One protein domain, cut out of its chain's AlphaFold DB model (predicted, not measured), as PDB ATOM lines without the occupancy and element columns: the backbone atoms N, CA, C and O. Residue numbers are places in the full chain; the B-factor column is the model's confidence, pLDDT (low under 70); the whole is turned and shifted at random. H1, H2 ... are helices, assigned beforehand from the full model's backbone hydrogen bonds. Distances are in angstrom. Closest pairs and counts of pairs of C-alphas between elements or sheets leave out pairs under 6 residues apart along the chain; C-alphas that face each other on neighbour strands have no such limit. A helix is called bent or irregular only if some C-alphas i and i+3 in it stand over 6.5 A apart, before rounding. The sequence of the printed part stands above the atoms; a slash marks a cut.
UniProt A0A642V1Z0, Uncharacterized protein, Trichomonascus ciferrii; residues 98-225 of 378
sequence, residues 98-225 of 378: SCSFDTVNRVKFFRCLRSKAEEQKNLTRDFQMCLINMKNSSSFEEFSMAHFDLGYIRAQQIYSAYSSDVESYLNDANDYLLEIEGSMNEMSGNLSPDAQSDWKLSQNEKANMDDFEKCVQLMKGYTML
ATOM      1  N   SER A  98     135.886 105.099 116.557       63.00
ATOM      2  CA  SER A  98     136.992 105.099 117.529       63.00
ATOM      3  C   SER A  98     137.509 106.508 117.851       63.00
ATOM      4  O   SER A  98     138.051 106.739 118.931       63.00
ATOM      5  N   CYS A  99     137.315 107.485 116.962       64.06
ATOM      6  CA  CYS A  99     137.693 108.882 117.191       64.06
ATOM      7  C   CYS A  99     136.905 109.549 118.332       64.06
ATOM      8  O   CYS A  99     137.424 110.457 118.977       64.06
ATOM      9  N   SER A 100     135.690 109.076 118.609       61.22
ATOM     10  CA  SER A 100     134.833 109.548 119.705       61.22
ATOM     11  C   SER A 100     135.160 108.921 121.063       61.22
ATOM     12  O   SER A 100     134.604 109.335 122.079       61.22
ATOM     13  N   PHE A 101     136.069 107.946 121.106       69.69
ATOM     14  CA  PHE A 101     136.578 107.382 122.350       69.69
ATOM     15  C   PHE A 101     137.811 108.156 122.807       69.69
ATOM     16  O   PHE A 101     138.718 108.427 122.018       69.69
ATOM     17  N   ASP A 102     137.882 108.459 124.103       78.44
ATOM     18  CA  ASP A 102     139.160 108.842 124.698       78.44
ATOM     19  C   ASP A 102     140.181 107.697 124.574       78.44
ATOM     20  O   ASP A 102     139.827 106.534 124.363       78.44
ATOM     21  N   THR A 103     141.463 108.025 124.724       81.69
ATOM     22  CA  THR A 103     142.577 107.075 124.597       81.69
ATOM     23  C   THR A 103     142.388 105.810 125.433       81.69
ATOM     24  O   THR A 103     142.634 104.707 124.949       81.69
ATOM     25  N   VAL A 104     141.919 105.935 126.678       81.44
ATOM     26  CA  VAL A 104     141.764 104.786 127.580       81.44
ATOM     27  C   VAL A 104     140.685 103.847 127.047       81.44
ATOM     28  O   VAL A 104     140.910 102.646 126.914       81.44
ATOM     29  N   ASN A 105     139.528 104.395 126.693       74.50
ATOM     30  CA  ASN A 105     138.387 103.647 126.180       74.50
ATOM     31  C   ASN A 105     138.657 103.051 124.791       74.50
ATOM     32  O   ASN A 105     138.276 101.910 124.526       74.50
ATOM     33  N   ARG A 106     139.385 103.772 123.936       78.44
ATOM     34  CA  ARG A 106     139.804 103.304 122.613       78.44
ATOM     35  C   ARG A 106     140.757 102.115 122.691       78.44
ATOM     36  O   ARG A 106     140.560 101.133 121.980       78.44
ATOM     37  N   VAL A 107     141.746 102.160 123.587       80.12
ATOM     38  CA  VAL A 107     142.666 101.033 123.812       80.12
ATOM     39  C   VAL A 107     141.902  99.795 124.290       80.12
ATOM     40  O   VAL A 107     142.138  98.705 123.767       80.12
ATOM     41  N   LYS A 108     140.954  99.946 125.227       72.56
ATOM     42  CA  LYS A 108     140.101  98.835 125.693       72.56
ATOM     43  C   LYS A 108     139.261  98.242 124.561       72.56
ATOM     44  O   LYS A 108     139.244  97.026 124.379       72.56
ATOM     45  N   PHE A 109     138.633  99.095 123.755       70.69
ATOM     46  CA  PHE A 109     137.860  98.678 122.587       70.69
ATOM     47  C   PHE A 109     138.714  97.871 121.589       70.69
ATOM     48  O   PHE A 109     138.323  96.775 121.184       70.69
ATOM     49  N   PHE A 110     139.918  98.346 121.260       80.38
ATOM     50  CA  PHE A 110     140.828  97.637 120.357       80.38
ATOM     51  C   PHE A 110     141.323  96.293 120.910       80.38
ATOM     52  O   PHE A 110     141.452  95.333 120.146       80.38
ATOM     53  N   ARG A 111     141.526  96.171 122.229       77.19
ATOM     54  CA  ARG A 111     141.813  94.872 122.866       77.19
ATOM     55  C   ARG A 111     140.654  93.894 122.687       77.19
ATOM     56  O   ARG A 111     140.887  92.750 122.298       77.19
ATOM     57  N   CYS A 112     139.419  94.337 122.929       70.50
ATOM     58  CA  CYS A 112     138.226  93.505 122.750       70.50
ATOM     59  C   CYS A 112     138.055  93.049 121.304       70.50
ATOM     60  O   CYS A 112     137.848  91.862 121.064       70.50
ATOM     61  N   LEU A 113     138.194  93.968 120.351       72.50
ATOM     62  CA  LEU A 113     138.134  93.668 118.926       72.50
ATOM     63  C   LEU A 113     139.176  92.611 118.527       72.50
ATOM     64  O   LEU A 113     138.820  91.631 117.881       72.50
ATOM     65  N   ARG A 114     140.440  92.755 118.954       76.69
ATOM     66  CA  ARG A 114     141.489  91.745 118.713       76.69
ATOM     67  C   ARG A 114     141.135  90.395 119.323       76.69
ATOM     68  O   ARG A 114     141.316  89.366 118.681       76.69
ATOM     69  N   SER A 115     140.635  90.397 120.557       70.88
ATOM     70  CA  SER A 115     140.222  89.166 121.230       70.88
ATOM     71  C   SER A 115     139.078  88.476 120.488       70.88
ATOM     72  O   SER A 115     139.089  87.254 120.377       70.88
ATOM     73  N   LYS A 116     138.119  89.243 119.957       67.25
ATOM     74  CA  LYS A 116     137.012  88.716 119.152       67.25
ATOM     75  C   LYS A 116     137.455  88.243 117.776       67.25
ATOM     76  O   LYS A 116     136.986  87.199 117.341       67.25
ATOM     77  N   ALA A 117     138.396  88.932 117.136       70.06
ATOM     78  CA  ALA A 117     139.020  88.463 115.902       70.06
ATOM     79  C   ALA A 117     139.653  87.078 116.101       70.06
ATOM     80  O   ALA A 117     139.406  86.163 115.325       70.06
ATOM     81  N   GLU A 118     140.426  86.903 117.175       74.94
ATOM     82  CA  GLU A 118     141.106  85.635 117.453       74.94
ATOM     83  C   GLU A 118     140.130  84.509 117.825       74.94
ATOM     84  O   GLU A 118     140.292  83.379 117.374       74.94
ATOM     85  N   GLU A 119     139.086  84.814 118.601       66.38
ATOM     86  CA  GLU A 119     137.995  83.876 118.892       66.38
ATOM     87  C   GLU A 119     137.322  83.389 117.601       66.38
ATOM     88  O   GLU A 119     137.202  82.184 117.390       66.38
ATOM     89  N   GLN A 120     136.970  84.311 116.697       61.84
ATOM     90  CA  GLN A 120     136.347  83.988 115.410       61.84
ATOM     91  C   GLN A 120     137.277  83.184 114.496       61.84
ATOM     92  O   GLN A 120     136.834  82.231 113.854       61.84
ATOM     93  N   LYS A 121     138.579  83.492 114.478       69.38
ATOM     94  CA  LYS A 121     139.571  82.685 113.752       69.38
ATOM     95  C   LYS A 121     139.638  81.258 114.277       69.38
ATOM     96  O   LYS A 121     139.688  80.328 113.478       69.38
ATOM     97  N   ASN A 122     139.652  81.076 115.596       66.94
ATOM     98  CA  ASN A 122     139.721  79.745 116.197       66.94
ATOM     99  C   ASN A 122     138.455  78.938 115.904       66.94
ATOM    100  O   ASN A 122     138.568  77.823 115.409       66.94
ATOM    101  N   LEU A 123     137.273  79.539 116.071       62.38
ATOM    102  CA  LEU A 123     136.003  78.902 115.708       62.38
ATOM    103  C   LEU A 123     135.958  78.509 114.226       62.38
ATOM    104  O   LEU A 123     135.546  77.401 113.888       62.38
ATOM    105  N   THR A 124     136.423  79.390 113.336       63.78
ATOM    106  CA  THR A 124     136.455  79.109 111.894       63.78
ATOM    107  C   THR A 124     137.441  77.986 111.568       63.78
ATOM    108  O   THR A 124     137.124  77.114 110.766       63.78
ATOM    109  N   ARG A 125     138.610  77.938 112.222       69.50
ATOM    110  CA  ARG A 125     139.576  76.833 112.072       69.50
ATOM    111  C   ARG A 125     139.024  75.506 112.585       69.50
ATOM    112  O   ARG A 125     139.208  74.485 111.928       69.50
ATOM    113  N   ASP A 126     138.328  75.516 113.716       68.81
ATOM    114  CA  ASP A 126     137.676  74.321 114.255       68.81
ATOM    115  C   ASP A 126     136.599  73.811 113.285       68.81
ATOM    116  O   ASP A 126     136.502  72.609 113.022       68.81
ATOM    117  N   PHE A 127     135.843  74.729 112.673       72.12
ATOM    118  CA  PHE A 127     134.881  74.398 111.625       72.12
ATOM    119  C   PHE A 127     135.557  73.842 110.363       72.12
ATOM    120  O   PHE A 127     135.125  72.814 109.847       72.12
ATOM    121  N   GLN A 128     136.662  74.433 109.903       72.81
ATOM    122  CA  GLN A 128     137.447  73.884 108.793       72.81
ATOM    123  C   GLN A 128     137.947  72.471 109.084       72.81
ATOM    124  O   GLN A 128     137.853  71.603 108.222       72.81
ATOM    125  N   MET A 129     138.444  72.215 110.295       76.44
ATOM    126  CA  MET A 129     138.868  70.874 110.701       76.44
ATOM    127  C   MET A 129     137.702  69.882 110.677       76.44
ATOM    128  O   MET A 129     137.868  68.759 110.202       76.44
ATOM    129  N   CYS A 130     136.517  70.306 111.119       73.75
ATOM    130  CA  CYS A 130     135.288  69.521 111.017       73.75
ATOM    131  C   CYS A 130     134.947  69.182 109.554       73.75
ATOM    132  O   CYS A 130     134.714  68.019 109.221       73.75
ATOM    133  N   LEU A 131     135.001  70.169 108.656       70.44
ATOM    134  CA  LEU A 131     134.758  69.975 107.225       70.44
ATOM    135  C   LEU A 131     135.824  69.088 106.557       70.44
ATOM    136  O   LEU A 131     135.483  68.226 105.754       70.44
ATOM    137  N   ILE A 132     137.106  69.223 106.909       80.94
ATOM    138  CA  ILE A 132     138.180  68.344 106.412       80.94
ATOM    139  C   ILE A 132     137.920  66.895 106.834       80.94
ATOM    140  O   ILE A 132     138.033  65.982 106.016       80.94
ATOM    141  N   ASN A 133     137.544  66.675 108.093       80.19
ATOM    142  CA  ASN A 133     137.191  65.345 108.580       80.19
ATOM    143  C   ASN A 133     135.960  64.794 107.856       80.19
ATOM    144  O   ASN A 133     135.949  63.623 107.484       80.19
ATOM    145  N   MET A 134     134.957  65.635 107.593       79.88
ATOM    146  CA  MET A 134     133.777  65.272 106.811       79.88
ATOM    147  C   MET A 134     134.140  64.870 105.379       79.88
ATOM    148  O   MET A 134     133.714  63.812 104.927       79.88
ATOM    149  N   LYS A 135     134.985  65.654 104.697       87.38
ATOM    150  CA  LYS A 135     135.493  65.366 103.345       87.38
ATOM    151  C   LYS A 135     136.238  64.031 103.275       87.38
ATOM    152  O   LYS A 135     136.174  63.342 102.262       87.38
ATOM    153  N   ASN A 136     136.957  63.682 104.341       90.12
ATOM    154  CA  ASN A 136     137.742  62.451 104.432       90.12
ATOM    155  C   ASN A 136     136.940  61.244 104.948       90.12
ATOM    156  O   ASN A 136     137.464  60.131 104.941       90.12
ATOM    157  N   SER A 137     135.700  61.447 105.400       90.00
ATOM    158  CA  SER A 137     134.824  60.375 105.879       90.00
ATOM    159  C   SER A 137     134.017  59.805 104.715       90.00
ATOM    160  O   SER A 137     133.400  60.548 103.955       90.00
ATOM    161  N   SER A 138     133.971  58.480 104.585       88.06
ATOM    162  CA  SER A 138     133.193  57.811 103.533       88.06
ATOM    163  C   SER A 138     131.704  57.674 103.872       88.06
ATOM    164  O   SER A 138     130.891  57.361 103.002       88.06
ATOM    165  N   SER A 139     131.340  57.911 105.135       90.56
ATOM    166  CA  SER A 139     129.977  57.816 105.656       90.56
ATOM    167  C   SER A 139     129.756  58.755 106.843       90.56
ATOM    168  O   SER A 139     130.706  59.269 107.444       90.56
ATOM    169  N   PHE A 140     128.487  58.952 107.207       87.94
ATOM    170  CA  PHE A 140     128.114  59.677 108.418       87.94
ATOM    171  C   PHE A 140     128.630  58.975 109.683       87.94
ATOM    172  O   PHE A 140     129.075  59.637 110.617       87.94
ATOM    173  N   GLU A 141     128.619  57.642 109.713       91.06
ATOM    174  CA  GLU A 141     129.095  56.849 110.843       91.06
ATOM    175  C   GLU A 141     130.583  57.099 111.122       91.06
ATOM    176  O   GLU A 141     130.970  57.293 112.275       91.06
ATOM    177  N   GLU A 142     131.413  57.169 110.078       89.75
ATOM    178  CA  GLU A 142     132.835  57.511 110.211       89.75
ATOM    179  C   GLU A 142     133.041  58.941 110.722       89.75
ATOM    180  O   GLU A 142     133.814  59.155 111.660       89.75
ATOM    181  N   PHE A 143     132.294  59.905 110.178       84.50
ATOM    182  CA  PHE A 143     132.333  61.293 110.638       84.50
ATOM    183  C   PHE A 143     131.902  61.427 112.108       84.50
ATOM    184  O   PHE A 143     132.564  62.097 112.904       84.50
ATOM    185  N   SER A 144     130.817  60.753 112.498       83.88
ATOM    186  CA  SER A 144     130.297  60.784 113.865       83.88
ATOM    187  C   SER A 144     131.257  60.142 114.867       83.88
ATOM    188  O   SER A 144     131.281  60.570 116.019       83.88
ATOM    189  N   MET A 145     132.037  59.133 114.465       85.50
ATOM    190  CA  MET A 145     133.091  58.568 115.314       85.50
ATOM    191  C   MET A 145     134.264  59.537 115.483       85.50
ATOM    192  O   MET A 145     134.784  59.667 116.591       85.50
ATOM    193  N   ALA A 146     134.660  60.239 114.417       75.44
ATOM    194  CA  ALA A 146     135.721  61.247 114.467       75.44
ATOM    195  C   ALA A 146     135.346  62.468 115.330       75.44
ATOM    196  O   ALA A 146     136.227  63.133 115.872       75.44
ATOM    197  N   HIS A 147     134.047  62.729 115.499       71.38
ATOM    198  CA  HIS A 147     133.507  63.839 116.283       71.38
ATOM    199  C   HIS A 147     132.564  63.383 117.401       71.38
ATOM    200  O   HIS A 147     131.513  63.986 117.632       71.38
ATOM    201  N   PHE A 148     132.952  62.334 118.130       72.12
ATOM    202  CA  PHE A 148     132.156  61.787 119.232       72.12
ATOM    203  C   PHE A 148     131.747  62.855 120.267       72.12
ATOM    204  O   PHE A 148     130.614  62.849 120.752       72.12
ATOM    205  N   ASP A 149     132.628  63.826 120.529       69.56
ATOM    206  CA  ASP A 149     132.410  64.910 121.494       69.56
ATOM    207  C   ASP A 149     131.288  65.889 121.098       69.56
ATOM    208  O   ASP A 149     130.734  66.574 121.960       69.56
ATOM    209  N   LEU A 150     130.903  65.951 119.814       62.69
ATOM    210  CA  LEU A 150     129.770  66.772 119.366       62.69
ATOM    211  C   LEU A 150     128.420  66.164 119.773       62.69
ATOM    212  O   LEU A 150     127.429  66.888 119.896       62.69
ATOM    213  N   GLY A 151     128.377  64.849 120.007       69.56
ATOM    214  CA  GLY A 151     127.146  64.089 120.186       69.56
ATOM    215  C   GLY A 151     126.420  63.817 118.862       69.56
ATOM    216  O   GLY A 151     126.438  64.618 117.928       69.56
ATOM    217  N   TYR A 152     125.736  62.672 118.797       69.06
ATOM    218  CA  TYR A 152     125.159  62.122 117.562       69.06
ATOM    219  C   TYR A 152     124.213  63.084 116.823       69.06
ATOM    220  O   TYR A 152     124.346  63.271 115.620       69.06
ATOM    221  N   ILE A 153     123.285  63.728 117.544       59.19
ATOM    222  CA  ILE A 153     122.281  64.626 116.943       59.19
ATOM    223  C   ILE A 153     122.960  65.815 116.252       59.19
ATOM    224  O   ILE A 153     122.661  66.114 115.100       59.19
ATOM    225  N   ARG A 154     123.920  66.458 116.928       55.69
ATOM    226  CA  ARG A 154     124.633  67.617 116.372       55.69
ATOM    227  C   ARG A 154     125.547  67.217 115.223       55.69
ATOM    228  O   ARG A 154     125.598  67.918 114.218       55.69
ATOM    229  N   ALA A 155     126.224  66.076 115.340       60.78
ATOM    230  CA  ALA A 155     127.009  65.528 114.242       60.78
ATOM    231  C   ALA A 155     126.128  65.280 113.006       60.78
ATOM    232  O   ALA A 155     126.522  65.631 111.899       60.78
ATOM    233  N   GLN A 156     124.917  64.741 113.182       62.97
ATOM    234  CA  GLN A 156     123.984  64.493 112.082       62.97
ATOM    235  C   GLN A 156     123.510  65.784 111.412       62.97
ATOM    236  O   GLN A 156     123.455  65.840 110.183       62.97
ATOM    237  N   GLN A 157     123.192  66.818 112.195       56.38
ATOM    238  CA  GLN A 157     122.798  68.129 111.671       56.38
ATOM    239  C   GLN A 157     123.919  68.750 110.834       56.38
ATOM    240  O   GLN A 157     123.693  69.123 109.686       56.38
ATOM    241  N   ILE A 158     125.140  68.780 111.378       60.12
ATOM    242  CA  ILE A 158     126.322  69.319 110.694       60.12
ATOM    243  C   ILE A 158     126.605  68.519 109.418       60.12
ATOM    244  O   ILE A 158     126.766  69.101 108.350       60.12
ATOM    245  N   TYR A 159     126.614  67.189 109.497       63.66
ATOM    246  CA  TYR A 159     126.847  66.345 108.327       63.66
ATOM    247  C   TYR A 159     125.797  66.595 107.243       63.66
ATOM    248  O   TYR A 159     126.154  66.900 106.115       63.66
ATOM    249  N   SER A 160     124.509  66.573 107.588       67.31
ATOM    250  CA  SER A 160     123.425  66.787 106.620       67.31
ATOM    251  C   SER A 160     123.458  68.178 105.980       67.31
ATOM    252  O   SER A 160     123.071  68.321 104.824       67.31
ATOM    253  N   ALA A 161     123.902  69.196 106.722       53.19
ATOM    254  CA  ALA A 161     123.962  70.573 106.246       53.19
ATOM    255  C   ALA A 161     125.122  70.822 105.272       53.19
ATOM    256  O   ALA A 161     124.966  71.598 104.334       53.19
ATOM    257  N   TYR A 162     126.275  70.179 105.490       63.75
ATOM    258  CA  TYR A 162     127.507  70.530 104.779       63.75
ATOM    259  C   TYR A 162     128.051  69.417 103.871       63.75
ATOM    260  O   TYR A 162     128.829  69.711 102.965       63.75
ATOM    261  N   SER A 163     127.633  68.153 104.037       77.50
ATOM    262  CA  SER A 163     128.229  67.013 103.317       77.50
ATOM    263  C   SER A 163     127.996  67.042 101.807       77.50
ATOM    264  O   SER A 163     128.761  66.432 101.063       77.50
ATOM    265  N   SER A 164     126.939  67.714 101.340       79.25
ATOM    266  CA  SER A 164     126.613  67.801  99.913       79.25
ATOM    267  C   SER A 164     127.600  68.654  99.117       79.25
ATOM    268  O   SER A 164     127.724  68.443  97.913       79.25
ATOM    269  N   ASP A 165     128.279  69.605  99.769       79.44
ATOM    270  CA  ASP A 165     129.211  70.530  99.114       79.44
ATOM    271  C   ASP A 165     130.333  71.000 100.056       79.44
ATOM    272  O   ASP A 165     130.581  72.188 100.264       79.44
ATOM    273  N   VAL A 166     131.022  70.036 100.667       74.38
ATOM    274  CA  VAL A 166     132.081  70.309 101.652       74.38
ATOM    275  C   VAL A 166     133.190  71.200 101.080       74.38
ATOM    276  O   VAL A 166     133.770  72.001 101.811       74.38
ATOM    277  N   GLU A 167     133.486  71.084  99.782       81.38
ATOM    278  CA  GLU A 167     134.541  71.871  99.137       81.38
ATOM    279  C   GLU A 167     134.194  73.361  99.083       81.38
ATOM    280  O   GLU A 167     135.052  74.187  99.396       81.38
ATOM    281  N   SER A 168     132.948  73.711  98.738       66.50
ATOM    282  CA  SER A 168     132.503  75.108  98.753       66.50
ATOM    283  C   SER A 168     132.589  75.686 100.162       66.50
ATOM    284  O   SER A 168     133.188  76.741 100.347       66.50
ATOM    285  N   TYR A 169     132.099  74.967 101.175       60.75
ATOM    286  CA  TYR A 169     132.138  75.450 102.558       60.75
ATOM    287  C   TYR A 169     133.563  75.583 103.117       60.75
ATOM    288  O   TYR A 169     133.831  76.467 103.932       60.75
ATOM    289  N   LEU A 170     134.498  74.735 102.676       64.38
ATOM    290  CA  LEU A 170     135.917  74.885 103.004       64.38
ATOM    291  C   LEU A 170     136.513  76.149 102.381       64.38
ATOM    292  O   LEU A 170     137.283  76.842 103.049       64.38
ATOM    293  N   ASN A 171     136.163  76.449 101.128       67.00
ATOM    294  CA  ASN A 171     136.578  77.682 100.462       67.00
ATOM    295  C   ASN A 171     135.982  78.910 101.157       67.00
ATOM    296  O   ASN A 171     136.740  79.807 101.507       67.00
ATOM    297  N   ASP A 172     134.690  78.896 101.489       60.81
ATOM    298  CA  ASP A 172     134.034  79.985 102.225       60.81
ATOM    299  C   ASP A 172     134.704  80.237 103.587       60.81
ATOM    300  O   ASP A 172     134.956  81.377 103.974       60.81
ATOM    301  N   ALA A 173     135.050  79.173 104.320       59.31
ATOM    302  CA  ALA A 173     135.748  79.297 105.597       59.31
ATOM    303  C   ALA A 173     137.186  79.828 105.432       59.31
ATOM    304  O   ALA A 173     137.661  80.589 106.278       59.31
ATOM    305  N   ASN A 174     137.883  79.451 104.352       68.25
ATOM    306  CA  ASN A 174     139.196  80.013 104.017       68.25
ATOM    307  C   ASN A 174     139.088  81.505 103.682       68.25
ATOM    308  O   ASN A 174     139.862  82.303 104.212       68.25
ATOM    309  N   ASP A 175     138.116  81.878 102.854       63.41
ATOM    310  CA  ASP A 175     137.865  83.261 102.464       63.41
ATOM    311  C   ASP A 175     137.510  84.114 103.684       63.41
ATOM    312  O   ASP A 175     138.049  85.207 103.846       63.41
ATOM    313  N   TYR A 176     136.707  83.586 104.611       65.50
ATOM    314  CA  TYR A 176     136.383  84.281 105.855       65.50
ATOM    315  C   TYR A 176     137.603  84.454 106.777       65.50
ATOM    316  O   TYR A 176     137.791  85.520 107.365       65.50
ATOM    317  N   LEU A 177     138.489  83.455 106.879       66.31
ATOM    318  CA  LEU A 177     139.759  83.619 107.602       66.31
ATOM    319  C   LEU A 177     140.635  84.704 106.970       66.31
ATOM    320  O   LEU A 177     141.202  85.526 107.697       66.31
ATOM    321  N   LEU A 178     140.730  84.719 105.638       73.19
ATOM    322  CA  LEU A 178     141.463  85.741 104.895       73.19
ATOM    323  C   LEU A 178     140.834  87.125 105.070       73.19
ATOM    324  O   LEU A 178     141.570  88.098 105.220       73.19
ATOM    325  N   GLU A 179     139.506  87.228 105.124       69.94
ATOM    326  CA  GLU A 179     138.791  88.477 105.408       69.94
ATOM    327  C   GLU A 179     139.112  88.984 106.817       69.94
ATOM    328  O   GLU A 179     139.420  90.169 106.984       69.94
ATOM    329  N   ILE A 180     139.096  88.107 107.830       64.69
ATOM    330  CA  ILE A 180     139.442  88.490 109.205       64.69
ATOM    331  C   ILE A 180     140.889  88.990 109.265       64.69
ATOM    332  O   ILE A 180     141.163  90.051 109.829       64.69
ATOM    333  N   GLU A 181     141.828  88.251 108.677       80.38
ATOM    334  CA  GLU A 181     143.246  88.621 108.672       80.38
ATOM    335  C   GLU A 181     143.510  89.899 107.870       80.38
ATOM    336  O   GLU A 181     144.218  90.788 108.350       80.38
ATOM    337  N   GLY A 182     142.903  90.022 106.689       77.38
ATOM    338  CA  GLY A 182     142.970  91.202 105.835       77.38
ATOM    339  C   GLY A 182     142.454  92.438 106.557       77.38
ATOM    340  O   GLY A 182     143.191  93.406 106.715       77.38
ATOM    341  N   SER A 183     141.251  92.363 107.122       70.38
ATOM    342  CA  SER A 183     140.643  93.463 107.874       70.38
ATOM    343  C   SER A 183     141.480  93.878 109.087       70.38
ATOM    344  O   SER A 183     141.634  95.067 109.350       70.38
ATOM    345  N   MET A 184     142.064  92.927 109.827       76.19
ATOM    346  CA  MET A 184     142.941  93.240 110.968       76.19
ATOM    347  C   MET A 184     144.233  93.944 110.542       76.19
ATOM    348  O   MET A 184     144.720  94.832 111.248       76.19
ATOM    349  N   ASN A 185     144.789  93.554 109.395       79.75
ATOM    350  CA  ASN A 185     145.991  94.166 108.840       79.75
ATOM    351  C   ASN A 185     145.692  95.569 108.286       79.75
ATOM    352  O   ASN A 185     146.391  96.529 108.628       79.75
ATOM    353  N   GLU A 186     144.627  95.703 107.495       72.69
ATOM    354  CA  GLU A 186     144.171  96.960 106.891       72.69
ATOM    355  C   GLU A 186     143.719  97.983 107.928       72.69
ATOM    356  O   GLU A 186     143.985  99.178 107.772       72.69
ATOM    357  N   MET A 187     143.113  97.527 109.029       72.06
ATOM    358  CA  MET A 187     142.676  98.404 110.109       72.06
ATOM    359  C   MET A 187     143.810  99.295 110.602       72.06
ATOM    360  O   MET A 187     143.622 100.490 110.809       72.06
ATOM    361  N   SER A 188     145.017  98.742 110.725       68.06
ATOM    362  CA  SER A 188     146.173  99.519 111.159       68.06
ATOM    363  C   SER A 188     146.509 100.678 110.213       68.06
ATOM    364  O   SER A 188     147.028 101.680 110.688       68.06
ATOM    365  N   GLY A 189     146.200 100.585 108.916       70.94
ATOM    366  CA  GLY A 189     146.507 101.603 107.906       70.94
ATOM    367  C   GLY A 189     145.461 102.711 107.779       70.94
ATOM    368  O   GLY A 189     145.820 103.840 107.456       70.94
ATOM    369  N   ASN A 190     144.196 102.409 108.087       72.69
ATOM    370  CA  ASN A 190     143.053 103.302 107.850       72.69
ATOM    371  C   ASN A 190     142.543 104.021 109.116       72.69
ATOM    372  O   ASN A 190     141.514 104.693 109.082       72.69
ATOM    373  N   LEU A 191     143.232 103.875 110.251       77.00
ATOM    374  CA  LEU A 191     142.936 104.607 111.487       77.00
ATOM    375  C   LEU A 191     143.595 105.996 111.493       77.00
ATOM    376  O   LEU A 191     144.651 106.206 110.894       77.00
ATOM    377  N   SER A 192     143.005 106.942 112.231       77.56
ATOM    378  CA  SER A 192     143.649 108.236 112.501       77.56
ATOM    379  C   SER A 192     144.979 108.047 113.253       77.56
ATOM    380  O   SER A 192     145.134 107.038 113.941       77.56
ATOM    381  N   PRO A 193     145.939 108.994 113.191       82.94
ATOM    382  CA  PRO A 193     147.247 108.837 113.843       82.94
ATOM    383  C   PRO A 193     147.169 108.493 115.340       82.94
ATOM    384  O   PRO A 193     147.883 107.605 115.813       82.94
ATOM    385  N   ASP A 194     146.252 109.132 116.070       79.69
ATOM    386  CA  ASP A 194     146.035 108.871 117.499       79.69
ATOM    387  C   ASP A 194     145.441 107.475 117.730       79.69
ATOM    388  O   ASP A 194     145.895 106.731 118.599       79.69
ATOM    389  N   ALA A 195     144.472 107.069 116.905       81.06
ATOM    390  CA  ALA A 195     143.890 105.733 116.963       81.06
ATOM    391  C   ALA A 195     144.887 104.642 116.531       81.06
ATOM    392  O   ALA A 195     144.867 103.547 117.080       81.06
ATOM    393  N   GLN A 196     145.810 104.936 115.614       85.25
ATOM    394  CA  GLN A 196     146.919 104.055 115.240       85.25
ATOM    395  C   GLN A 196     147.888 103.831 116.406       85.25
ATOM    396  O   GLN A 196     148.351 102.708 116.624       85.25
ATOM    397  N   SER A 197     148.214 104.894 117.146       86.75
ATOM    398  CA  SER A 197     149.040 104.805 118.353       86.75
ATOM    399  C   SER A 197     148.357 103.928 119.403       86.75
ATOM    400  O   SER A 197     148.952 102.978 119.911       86.75
ATOM    401  N   ASP A 198     147.068 104.161 119.640       87.06
ATOM    402  CA  ASP A 198     146.275 103.408 120.612       87.06
ATOM    403  C   ASP A 198     146.053 101.949 120.185       87.06
ATOM    404  O   ASP A 198     146.112 101.037 121.012       87.06
ATOM    405  N   TRP A 199     145.899 101.692 118.883       86.56
ATOM    406  CA  TRP A 199     145.901 100.347 118.310       86.56
ATOM    407  C   TRP A 199     147.212  99.622 118.607       86.56
ATOM    408  O   TRP A 199     147.184  98.482 119.069       86.56
ATOM    409  N   LYS A 200     148.364 100.276 118.409       87.19
ATOM    410  CA  LYS A 200     149.685  99.711 118.735       87.19
ATOM    411  C   LYS A 200     149.844  99.448 120.235       87.19
ATOM    412  O   LYS A 200     150.372  98.409 120.618       87.19
ATOM    413  N   LEU A 201     149.339 100.339 121.087       85.50
ATOM    414  CA  LEU A 201     149.343 100.152 122.542       85.50
ATOM    415  C   LEU A 201     148.459  98.977 122.981       85.50
ATOM    416  O   LEU A 201     148.820  98.244 123.902       85.50
ATOM    417  N   SER A 202     147.335  98.753 122.295       83.00
ATOM    418  CA  SER A 202     146.431  97.633 122.578       83.00
ATOM    419  C   SER A 202     147.066  96.257 122.341       83.00
ATOM    420  O   SER A 202     146.608  95.271 122.908       83.00
ATOM    421  N   GLN A 203     148.136  96.171 121.539       82.69
ATOM    422  CA  GLN A 203     148.722  94.889 121.133       82.69
ATOM    423  C   GLN A 203     149.507  94.182 122.241       82.69
ATOM    424  O   GLN A 203     149.739  92.978 122.146       82.69
ATOM    425  N   ASN A 204     149.908  94.925 123.271       76.94
ATOM    426  CA  ASN A 204     150.806  94.438 124.316       76.94
ATOM    427  C   ASN A 204     150.081  93.676 125.435       76.94
ATOM    428  O   ASN A 204     150.732  93.024 126.248       76.94
ATOM    429  N   GLU A 205     148.748  93.742 125.490       76.31
ATOM    430  CA  GLU A 205     147.946  93.161 126.568       76.31
ATOM    431  C   GLU A 205     146.719  92.423 126.016       76.31
ATOM    432  O   GLU A 205     146.129  92.815 125.009       76.31
ATOM    433  N   LYS A 206     146.324  91.337 126.691       77.00
ATOM    434  CA  LYS A 206     145.078  90.621 126.385       77.00
ATOM    435  C   LYS A 206     143.881  91.375 126.962       77.00
ATOM    436  O   LYS A 206     143.994  91.975 128.029       77.00
ATOM    437  N   ALA A 207     142.739  91.284 126.280       68.25
ATOM    438  CA  ALA A 207     141.481  91.798 126.804       68.25
ATOM    439  C   ALA A 207     141.104  91.078 128.107       68.25
ATOM    440  O   ALA A 207     141.184  89.849 128.191       68.25
ATOM    441  N   ASN A 208     140.683  91.840 129.109       62.69
ATOM    442  CA  ASN A 208     140.126  91.327 130.358       62.69
ATOM    443  C   ASN A 208     138.616  91.636 130.454       62.69
ATOM    444  O   ASN A 208     138.045  92.298 129.590       62.69
ATOM    445  N   MET A 209     137.950  91.149 131.505       52.38
ATOM    446  CA  MET A 209     136.502  91.342 131.674       52.38
ATOM    447  C   MET A 209     136.073  92.815 131.773       52.38
ATOM    448  O   MET A 209     135.004  93.151 131.272       52.38
ATOM    449  N   ASP A 210     136.897  93.687 132.364       60.88
ATOM    450  CA  ASP A 210     136.630  95.132 132.441       60.88
ATOM    451  C   ASP A 210     136.715  95.787 131.053       60.88
ATOM    452  O   ASP A 210     135.886  96.631 130.711       60.88
ATOM    453  N   ASP A 211     137.648  95.340 130.207       51.94
ATOM    454  CA  ASP A 211     137.726  95.782 128.813       51.94
ATOM    455  C   ASP A 211     136.431  95.435 128.066       51.94
ATOM    456  O   ASP A 211     135.860  96.292 127.391       51.94
ATOM    457  N   PHE A 212     135.923  94.207 128.233       51.06
ATOM    458  CA  PHE A 212     134.675  93.766 127.600       51.06
ATOM    459  C   PHE A 212     133.449  94.502 128.134       51.06
ATOM    460  O   PHE A 212     132.615  94.938 127.342       51.06
ATOM    461  N   GLU A 213     133.335  94.676 129.450       52.72
ATOM    462  CA  GLU A 213     132.238  95.436 130.047       52.72
ATOM    463  C   GLU A 213     132.237  96.879 129.535       52.72
ATOM    464  O   GLU A 213     131.194  97.404 129.129       52.72
ATOM    465  N   LYS A 214     133.419  97.503 129.471       60.06
ATOM    466  CA  LYS A 214     133.554  98.868 128.977       60.06
ATOM    467  C   LYS A 214     133.284  98.971 127.481       60.06
ATOM    468  O   LYS A 214     132.590  99.893 127.066       60.06
ATOM    469  N   CYS A 215     133.758  98.016 126.686       58.41
ATOM    470  CA  CYS A 215     133.454  97.911 125.263       58.41
ATOM    471  C   CYS A 215     131.940  97.814 125.039       58.41
ATOM    472  O   CYS A 215     131.378  98.612 124.299       58.41
ATOM    473  N   VAL A 216     131.244  96.940 125.770       52.97
ATOM    474  CA  VAL A 216     129.780  96.832 125.713       52.97
ATOM    475  C   VAL A 216     129.102  98.153 126.093       52.97
ATOM    476  O   VAL A 216     128.138  98.546 125.446       52.97
ATOM    477  N   GLN A 217     129.586  98.869 127.111       54.12
ATOM    478  CA  GLN A 217     129.056 100.191 127.477       54.12
ATOM    479  C   GLN A 217     129.273 101.250 126.388       54.12
ATOM    480  O   GLN A 217     128.367 102.040 126.135       54.12
ATOM    481  N   LEU A 218     130.443 101.269 125.744       52.28
ATOM    482  CA  LEU A 218     130.742 102.183 124.639       52.28
ATOM    483  C   LEU A 218     129.831 101.883 123.444       52.28
ATOM    484  O   LEU A 218     129.185 102.789 122.933       52.28
ATOM    485  N   MET A 219     129.693 100.605 123.086       49.88
ATOM    486  CA  MET A 219     128.836 100.129 121.994       49.88
ATOM    487  C   MET A 219     127.344 100.375 122.261       49.88
ATOM    488  O   MET A 219     126.597 100.656 121.333       49.88
ATOM    489  N   LYS A 220     126.902 100.349 123.527       45.88
ATOM    490  CA  LYS A 220     125.524 100.705 123.920       45.88
ATOM    491  C   LYS A 220     125.149 102.153 123.572       45.88
ATOM    492  O   LYS A 220     123.967 102.417 123.381       45.88
ATOM    493  N   GLY A 221     126.119 103.072 123.496       38.28
ATOM    494  CA  GLY A 221     125.903 104.471 123.096       38.28
ATOM    495  C   GLY A 221     125.762 104.680 121.582       38.28
ATOM    496  O   GLY A 221     125.148 105.651 121.153       38.28
ATOM    497  N   TYR A 222     126.264 103.745 120.772       44.22
ATOM    498  CA  TYR A 222     126.049 103.700 119.322       44.22
ATOM    499  C   TYR A 222     124.869 102.788 119.083       44.22
ATOM    500  O   TYR A 222     125.091 101.638 118.734       44.22
ATOM    501  N   THR A 223     123.659 103.276 119.383       36.12
ATOM    502  CA  THR A 223     122.371 102.559 119.345       36.12
ATOM    503  C   THR A 223     122.439 101.229 118.591       36.12
ATOM    504  O   THR A 223     122.069 101.128 117.423       36.12
ATOM    505  N   MET A 224     122.941 100.193 119.267       37.03
ATOM    506  CA  MET A 224     122.842  98.836 118.777       37.03
ATOM    507  C   MET A 224     121.393  98.498 119.013       37.03
ATOM    508  O   MET A 224     120.976  98.343 120.163       37.03
ATOM    509  N   LEU A 225     120.606  98.498 117.944       36.53
ATOM    510  CA  LEU A 225     119.219  98.092 118.034       36.53
ATOM    511  C   LEU A 225     119.235  96.651 118.571       36.53
ATOM    512  O   LEU A 225     119.689  95.728 117.896       36.53
TER     513      LEU A 225
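What this domain is: This is residues 98 to 225 of the 378 residues of an uncharacterized protein of Trichomonascus ciferrii (UniProt A0A642V1Z0). What shape do these atoms make? Two long stretches of helix, H1 and the arm H3b, run side by side in opposite ways, with H2 and the arm H3a at one end, H3a across H1, and H4 and H5 packed on H1 near its other end. Residues 220 to 225 stick out. What is it built of? The printed part has 128 residues with five named helices, H1 to H5 in order along the chain, and no named strand: its class is all helix. How large is it? It is loose, with a radius of gyration of the C-alphas of 19.2 A, and elongated, spanning 55 by 30 by 27 A.

How they stand to each other: Which helix is the hub? It is H1, residues 103 to 136, which touches four other helices. With its residues 133 to 134 alone it only just touches H2, residues 140 to 146, with 3 pairs of C-alphas within 8 A, the closest those of Met 134 and Phe 143, 5.7 A apart. What follows H2? H3, residues 152 to 190, was assigned by its hydrogen bonds as one helix but is bent, C-alphas 164 and 167 being 8.9 A apart; its arms H3a, residues 152 to 164, and H3b, residues 167 to 190, are about perpendicular at 89 degrees. H3a touches H2, closest at the C-alphas of Ser 144 and Ala 155, 5.8 A apart. H3b touches H1 at a shallow tilt of 18 degrees, opposite ways, the closest C-alphas being those of Gln 128 and Leu 170, 6.1 A apart. What touches H1 near its first residue? H4, residues 193 to 202, touches H1 residues 103 to 111 alone at a steep tilt of 62 degrees, with the C-alphas of Val 107 and Ser 202 closest at 5.2 A. H5, residues 209 to 221, touches H1 residues 105 to 112 alone and is about perpendicular to it at 77 degrees, with the C-alphas of Lys 108 and Asp 211 closest at 5.0 A; H4 and H5 are apart. How do the backbones run? Every O i to N i+4 pair is within hydrogen-bond range in H1, H2 and H4, against 8 of 9 in H3a, 18 of 20 in H3b and 8 of 9 in H5.

Where its parts are: Where does H1 lie? It runs 49.2 A from C-alpha 103 at (142.577, 107.075, 124.597) to C-alpha 136 at (137.742, 62.451, 104.432). How long are the arms of H3? H3a measures 18.6 A and is irregular, C-alphas 161 and 164 being 7.4 A apart; H3b measures 33.7 A and has a kink of 27 degrees near residue 184. Where does H5 end? It measures 18.9 A and ends at C-alpha 221, (125.903, 104.471, 123.096).

The domain as a whole: How far does it reach? The two C-alphas farthest apart, those of Asp 102 and Ser 138, are 55.6 A apart. Is it continuous? The printed part has no cut; the links from H1 to H2, H2 to H3 and H3 to H4 are tight, and that from H4 to H5 is short. Where is confidence low? The mean pLDDT of the printed part is 70.3, and 59 residues are under 70, among them 149 to 162, 168 to 177 and 207 to 225.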